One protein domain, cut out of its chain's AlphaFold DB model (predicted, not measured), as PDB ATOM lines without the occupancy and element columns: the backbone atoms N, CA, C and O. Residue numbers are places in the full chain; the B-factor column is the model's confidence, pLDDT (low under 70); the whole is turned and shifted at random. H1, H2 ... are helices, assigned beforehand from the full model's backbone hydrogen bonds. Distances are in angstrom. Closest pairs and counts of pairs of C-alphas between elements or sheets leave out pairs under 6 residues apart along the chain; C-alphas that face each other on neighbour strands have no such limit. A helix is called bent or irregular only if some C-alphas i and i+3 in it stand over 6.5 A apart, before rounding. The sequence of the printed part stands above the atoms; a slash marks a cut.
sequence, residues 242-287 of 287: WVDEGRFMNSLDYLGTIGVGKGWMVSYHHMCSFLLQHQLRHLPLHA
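This is residues 242 to 287 of the 287 residues of the protein "Bcktr6" of Botryotinia fuckeliana (strain B05.10) (UniProt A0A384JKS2). Two limbs make an open, flat L: helix H1 is the shorter limb, and H2, little H3 and the tail 283 to 287 follow one another in the longer one. A link, residues 258 to 265, turns the chain from H1 into H2, and residues 270 to 287 stick out from the corner as a free arm. The printed part has 46 residues with three named helices, in the order H1, H2, H3, and no named strand; its class is all helix. It is only just loose, close to extended, with a radius of gyration of the C-alphas of 14.1 A and spans of 46 by 25 by 11 A.

H1, residues 245 to 257, and H2, residues 266 to 277, are close but not clearly touching; their closest C-alphas, of Leu 252 and Val 266, are 7.8 A apart. Their lines are only just about perpendicular, at 71 degrees. H2 and H3, residues 279 to 282, meet only through their link, which is tight. H1 and H3 are apart. In H1 and H2 every O i to N i+4 pair is within hydrogen-bond range; H3 is too short for such a pair.

H1 begins at C-alpha 245 (264.356, 203.120, 157.369) and is 18.4 A long from first to last C-alpha. H2 begins at C-alpha 266 (274.808, 205.090, 158.202) and is 16.4 A long. H3 ends at C-alpha 282 (273.953, 214.173, 178.837); it is neither bent nor irregular, but only just: C-alphas 279 and 282 are 6.0 A apart.

The two C-alphas farthest apart, of Thr 257 and Ala 287, are 46.3 A apart. The printed part has no cut and no long link. Its mean pLDDT is 77.1, and residues 276 to 287 are under 70.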
ATOM      1  N   TRP A 242     260.670 206.687 164.907       86.69
ATOM      2  CA  TRP A 242     259.915 207.614 164.058       86.69
ATOM      3  C   TRP A 242     260.562 207.854 162.684       86.69
ATOM      4  O   TRP A 242     259.979 208.556 161.852       86.69
ATOM      5  N   VAL A 243     261.773 207.340 162.444       86.75
ATOM      6  CA  VAL A 243     262.458 207.452 161.153       86.75
ATOM      7  C   VAL A 243     262.161 206.213 160.318       86.75
ATOM      8  O   VAL A 243     262.482 205.093 160.694       86.75
ATOM      9  N   ASP A 244     261.579 206.440 159.144       91.56
ATOM     10  CA  ASP A 244     261.373 205.402 158.139       91.56
ATOM     11  C   ASP A 244     262.720 204.969 157.539       91.56
ATOM     12  O   ASP A 244     263.364 205.723 156.799       91.56
ATOM     13  N   GLU A 245     263.123 203.738 157.854       89.31
ATOM     14  CA  GLU A 245     264.356 203.120 157.369       89.31
ATOM     15  C   GLU A 245     264.420 203.070 155.843       89.31
ATOM     16  O   GLU A 245     265.454 203.396 155.263       89.31
ATOM     17  N   GLY A 246     263.317 202.739 155.166       92.00
ATOM     18  CA  GLY A 246     263.294 202.638 153.709       92.00
ATOM     19  C   GLY A 246     263.558 203.992 153.056       92.00
ATOM     20  O   GLY A 246     264.388 204.115 152.150       92.00
ATOM     21  N   ARG A 247     262.908 205.044 153.562       92.50
ATOM     22  CA  ARG A 247     263.150 206.416 153.093       92.50
ATOM     23  C   ARG A 247     264.578 206.876 153.388       92.50
ATOM     24  O   ARG A 247     265.179 207.565 152.557       92.50
ATOM     25  N   PHE A 248     265.109 206.515 154.552       90.31
ATOM     26  CA  PHE A 248     266.470 206.857 154.943       90.31
ATOM     27  C   PHE A 248     267.497 206.191 154.019       90.31
ATOM     28  O   PHE A 248     268.295 206.901 153.408       90.31
ATOM     29  N   MET A 249     267.409 204.875 153.808       90.50
ATOM     30  CA  MET A 249     268.330 204.135 152.935       90.50
ATOM     31  C   MET A 249     268.274 204.626 151.482       90.50
ATOM     32  O   MET A 249     269.320 204.889 150.891       90.50
ATOM     33  N   ASN A 250     267.080 204.892 150.940       92.94
ATOM     34  CA  ASN A 250     266.935 205.474 149.597       92.94
ATOM     35  C   ASN A 250     267.643 206.834 149.464       92.94
ATOM     36  O   ASN A 250     268.212 207.163 148.422       92.94
ATOM     37  N   SER A 251     267.614 207.639 150.530       90.94
ATOM     38  CA  SER A 251     268.302 208.931 150.563       90.94
ATOM     39  C   SER A 251     269.823 208.756 150.614       90.94
ATOM     40  O   SER A 251     270.538 209.513 149.960       90.94
ATOM     41  N   LEU A 252     270.327 207.753 151.344       90.44
ATOM     42  CA  LEU A 252     271.757 207.425 151.388       90.44
ATOM     43  C   LEU A 252     272.281 206.973 150.026       90.44
ATOM     44  O   LEU A 252     273.341 207.444 149.604       90.44
ATOM     45  N   ASP A 253     271.526 206.127 149.326       90.75
ATOM     46  CA  ASP A 253     271.866 205.695 147.970       90.75
ATOM     47  C   ASP A 253     271.935 206.897 147.031       90.75
ATOM     48  O   ASP A 253     272.937 207.089 146.339       90.75
ATOM     49  N   TYR A 254     270.934 207.781 147.075       91.69
ATOM     50  CA  TYR A 254     270.953 209.019 146.298       91.69
ATOM     51  C   TYR A 254     272.189 209.880 146.607       91.69
ATOM     52  O   TYR A 254     272.898 210.291 145.685       91.69
ATOM     53  N   LEU A 255     272.518 210.094 147.886       89.19
ATOM     54  CA  LEU A 255     273.717 210.836 148.298       89.19
ATOM     55  C   LEU A 255     275.014 210.173 147.808       89.19
ATOM     56  O   LEU A 255     275.958 210.872 147.425       89.19
ATOM     57  N   GLY A 256     275.047 208.841 147.783       88.31
ATOM     58  CA  GLY A 256     276.124 208.057 147.188       88.31
ATOM     59  C   GLY A 256     276.254 208.295 145.682       88.31
ATOM     60  O   GLY A 256     277.362 208.526 145.199       88.31
ATOM     61  N   THR A 257     275.133 208.319 144.950       89.50
ATOM     62  CA  THR A 257     275.129 208.524 143.488       89.50
ATOM     63  C   THR A 257     275.599 209.914 143.072       89.50
ATOM     64  O   THR A 257     276.332 210.042 142.094       89.50
ATOM     65  N   ILE A 258     275.236 210.955 143.826       90.94
ATOM     66  CA  ILE A 258     275.660 212.337 143.542       90.94
ATOM     67  C   ILE A 258     277.071 212.644 144.079       90.94
ATOM     68  O   ILE A 258     277.560 213.763 143.929       90.94
ATOM     69  N   GLY A 259     277.733 211.665 144.705       86.44
ATOM     70  CA  GLY A 259     279.116 211.776 145.161       86.44
ATOM     71  C   GLY A 259     279.307 212.591 146.441       86.44
ATOM     72  O   GLY A 259     280.402 213.115 146.662       86.44
ATOM     73  N   VAL A 260     278.292 212.703 147.309       82.38
ATOM     74  CA  VAL A 260     278.484 213.343 148.621       82.38
ATOM     75  C   VAL A 260     279.407 212.474 149.471       82.38
ATOM     76  O   VAL A 260     279.077 211.346 149.848       82.38
ATOM     77  N   GLY A 261     280.574 213.019 149.812       79.75
ATOM     78  CA  GLY A 261     281.552 212.336 150.652       79.75
ATOM     79  C   GLY A 261     280.938 211.888 151.981       79.75
ATOM     80  O   GLY A 261     280.386 212.705 152.712       79.75
ATOM     81  N   LYS A 262     281.038 210.586 152.285       80.06
ATOM     82  CA  LYS A 262     280.492 209.920 153.490       80.06
ATOM     83  C   LYS A 262     278.968 210.028 153.678       80.06
ATOM     84  O   LYS A 262     278.453 209.467 154.638       80.06
ATOM     85  N   GLY A 263     278.244 210.674 152.760       80.38
ATOM     86  CA  GLY A 263     276.795 210.862 152.850       80.38
ATOM     87  C   GLY A 263     276.001 209.557 152.789       80.38
ATOM     88  O   GLY A 263     274.890 209.511 153.296       80.38
ATOM     89  N   TRP A 264     276.594 208.499 152.236       82.19
ATOM     90  CA  TRP A 264     276.018 207.158 152.137       82.19
ATOM     91  C   TRP A 264     276.267 206.273 153.378       82.19
ATOM     92  O   TRP A 264     275.730 205.174 153.467       82.19
ATOM     93  N   MET A 265     277.093 206.706 154.341       84.44
ATOM     94  CA  MET A 265     277.461 205.893 155.508       84.44
ATOM     95  C   MET A 265     276.488 206.101 156.675       84.44
ATOM     96  O   MET A 265     276.496 207.156 157.304       84.44
ATOM     97  N   VAL A 266     275.730 205.066 157.046       84.88
ATOM     98  CA  VAL A 266     274.808 205.090 158.202       84.88
ATOM     99  C   VAL A 266     275.517 205.512 159.497       84.88
ATOM    100  O   VAL A 266     275.067 206.420 160.192       84.88
ATOM    101  N   SER A 267     276.685 204.926 159.780       82.75
ATOM    102  CA  SER A 267     277.471 205.233 160.984       82.75
ATOM    103  C   SER A 267     277.923 206.695 161.060       82.75
ATOM    104  O   SER A 267     278.092 207.232 162.151       82.75
ATOM    105  N   TYR A 268     278.081 207.368 159.916       82.25
ATOM    106  CA  TYR A 268     278.411 208.792 159.872       82.25
ATOM    107  C   TYR A 268     277.220 209.662 160.294       82.25
ATOM    108  O   TYR A 268     277.399 210.615 161.049       82.25
ATOM    109  N   HIS A 269     276.000 209.302 159.885       85.12
ATOM    110  CA  HIS A 269     274.782 209.989 160.331       85.12
ATOM    111  C   HIS A 269     274.518 209.772 161.821       85.12
ATOM    112  O   HIS A 269     274.205 210.730 162.527       85.12
ATOM    113  N   HIS A 270     274.715 208.546 162.319       83.62
ATOM    114  CA  HIS A 270     274.611 208.251 163.754       83.62
ATOM    115  C   HIS A 270     275.641 209.043 164.566       83.62
ATOM    116  O   HIS A 270     275.285 209.680 165.556       83.62
ATOM    117  N   MET A 271     276.886 209.115 164.081       82.44
ATOM    118  CA  MET A 271     277.928 209.957 164.664       82.44
ATOM    119  C   MET A 271     277.501 211.426 164.746       82.44
ATOM    120  O   MET A 271     277.577 212.030 165.817       82.44
ATOM    121  N   CYS A 272     277.003 212.000 163.647       78.19
ATOM    122  CA  CYS A 272     276.536 213.385 163.640       78.19
ATOM    123  C   CYS A 272     275.367 213.610 164.612       78.19
ATOM    124  O   CYS A 272     275.355 214.615 165.325       78.19
ATOM    125  N   SER A 273     274.415 212.675 164.671       80.69
ATOM    126  CA  SER A 273     273.284 212.736 165.601       80.69
ATOM    127  C   SER A 273     273.751 212.715 167.059       80.69
ATOM    128  O   SER A 273     273.377 213.591 167.841       80.69
ATOM    129  N   PHE A 274     274.645 211.787 167.410       76.69
ATOM    130  CA  PHE A 274     275.199 211.657 168.758       76.69
ATOM    131  C   PHE A 274     275.946 212.922 169.208       76.69
ATOM    132  O   PHE A 274     275.683 213.441 170.301       76.69
ATOM    133  N   LEU A 275     276.830 213.459 168.356       70.62
ATOM    134  CA  LEU A 275     277.584 214.680 168.661       70.62
ATOM    135  C   LEU A 275     276.661 215.889 168.887       70.62
ATOM    136  O   LEU A 275     276.913 216.695 169.782       70.62
ATOM    137  N   LEU A 276     275.596 216.022 168.089       64.88
ATOM    138  CA  LEU A 276     274.679 217.163 168.159       64.88
ATOM    139  C   LEU A 276     273.645 217.041 169.285       64.88
ATOM    140  O   LEU A 276     273.318 218.043 169.924       64.88
ATOM    141  N   GLN A 277     273.100 215.848 169.528       63.88
ATOM    142  CA  GLN A 277     271.978 215.668 170.455       63.88
ATOM    143  C   GLN A 277     272.397 215.230 171.854       63.88
ATOM    144  O   GLN A 277     271.798 215.707 172.824       63.88
ATOM    145  N   HIS A 278     273.381 214.335 171.963       61.41
ATOM    146  CA  HIS A 278     273.669 213.621 173.205       61.41
ATOM    147  C   HIS A 278     274.884 214.195 173.936       61.41
ATOM    148  O   HIS A 278     274.795 214.508 175.126       61.41
ATOM    149  N   GLN A 279     275.985 214.443 173.221       57.22
ATOM    150  CA  GLN A 279     277.217 214.961 173.827       57.22
ATOM    151  C   GLN A 279     277.014 216.309 174.544       57.22
ATOM    152  O   GLN A 279     277.620 216.558 175.583       57.22
ATOM    153  N   LEU A 280     276.126 217.168 174.034       55.81
ATOM    154  CA  LEU A 280     275.831 218.479 174.628       55.81
ATOM    155  C   LEU A 280     274.818 218.433 175.782       55.81
ATOM    156  O   LEU A 280     274.683 219.419 176.503       55.81
ATOM    157  N   ARG A 281     274.085 217.327 175.941       53.66
ATOM    158  CA  ARG A 281     272.901 217.266 176.809       53.66
ATOM    159  C   ARG A 281     273.065 216.315 177.998       53.66
ATOM    160  O   ARG A 281     272.432 216.545 179.022       53.66
ATOM    161  N   HIS A 282     273.920 215.292 177.885       49.97
ATOM    162  CA  HIS A 282     273.953 214.173 178.837       49.97
ATOM    163  C   HIS A 282     275.339 213.741 179.329       49.97
ATOM    164  O   HIS A 282     275.427 212.764 180.068       49.97
ATOM    165  N   LEU A 283     276.423 214.458 179.007       53.59
ATOM    166  CA  LEU A 283     277.698 214.160 179.664       53.59
ATOM    167  C   LEU A 283     277.586 214.435 181.173       53.59
ATOM    168  O   LEU A 283     277.237 215.559 181.553       53.59
ATOM    169  N   PRO A 284     277.943 213.475 182.048       46.09
ATOM    170  CA  PRO A 284     278.116 213.732 183.466       46.09
ATOM    171  C   PRO A 284     279.410 214.534 183.646       46.09
ATOM    172  O   PRO A 284     280.430 214.031 184.103       46.09
ATOM    173  N   LEU A 285     279.378 215.824 183.302       50.56
ATOM    174  CA  LEU A 285     280.440 216.791 183.619       50.56
ATOM    175  C   LEU A 285     280.422 217.187 185.111       50.56
ATOM    176  O   LEU A 285     281.011 218.188 185.515       50.56
ATOM    177  N   HIS A 286     279.748 216.395 185.947       39.53
ATOM    178  CA  HIS A 286     279.772 216.490 187.399       39.53
ATOM    179  C   HIS A 286     281.013 215.769 187.945       39.53
ATOM    180  O   HIS A 286     280.906 214.737 188.597       39.53
ATOM    181  N   ALA A 287     282.197 216.317 187.671       33.09
ATOM    182  CA  ALA A 287     283.430 216.001 188.393       33.09
ATOM    183  C   ALA A 287     284.056 217.305 188.867       33.09
ATOM    184  O   ALA A 287     284.300 218.185 188.020       33.09
TER     185      ALA A 287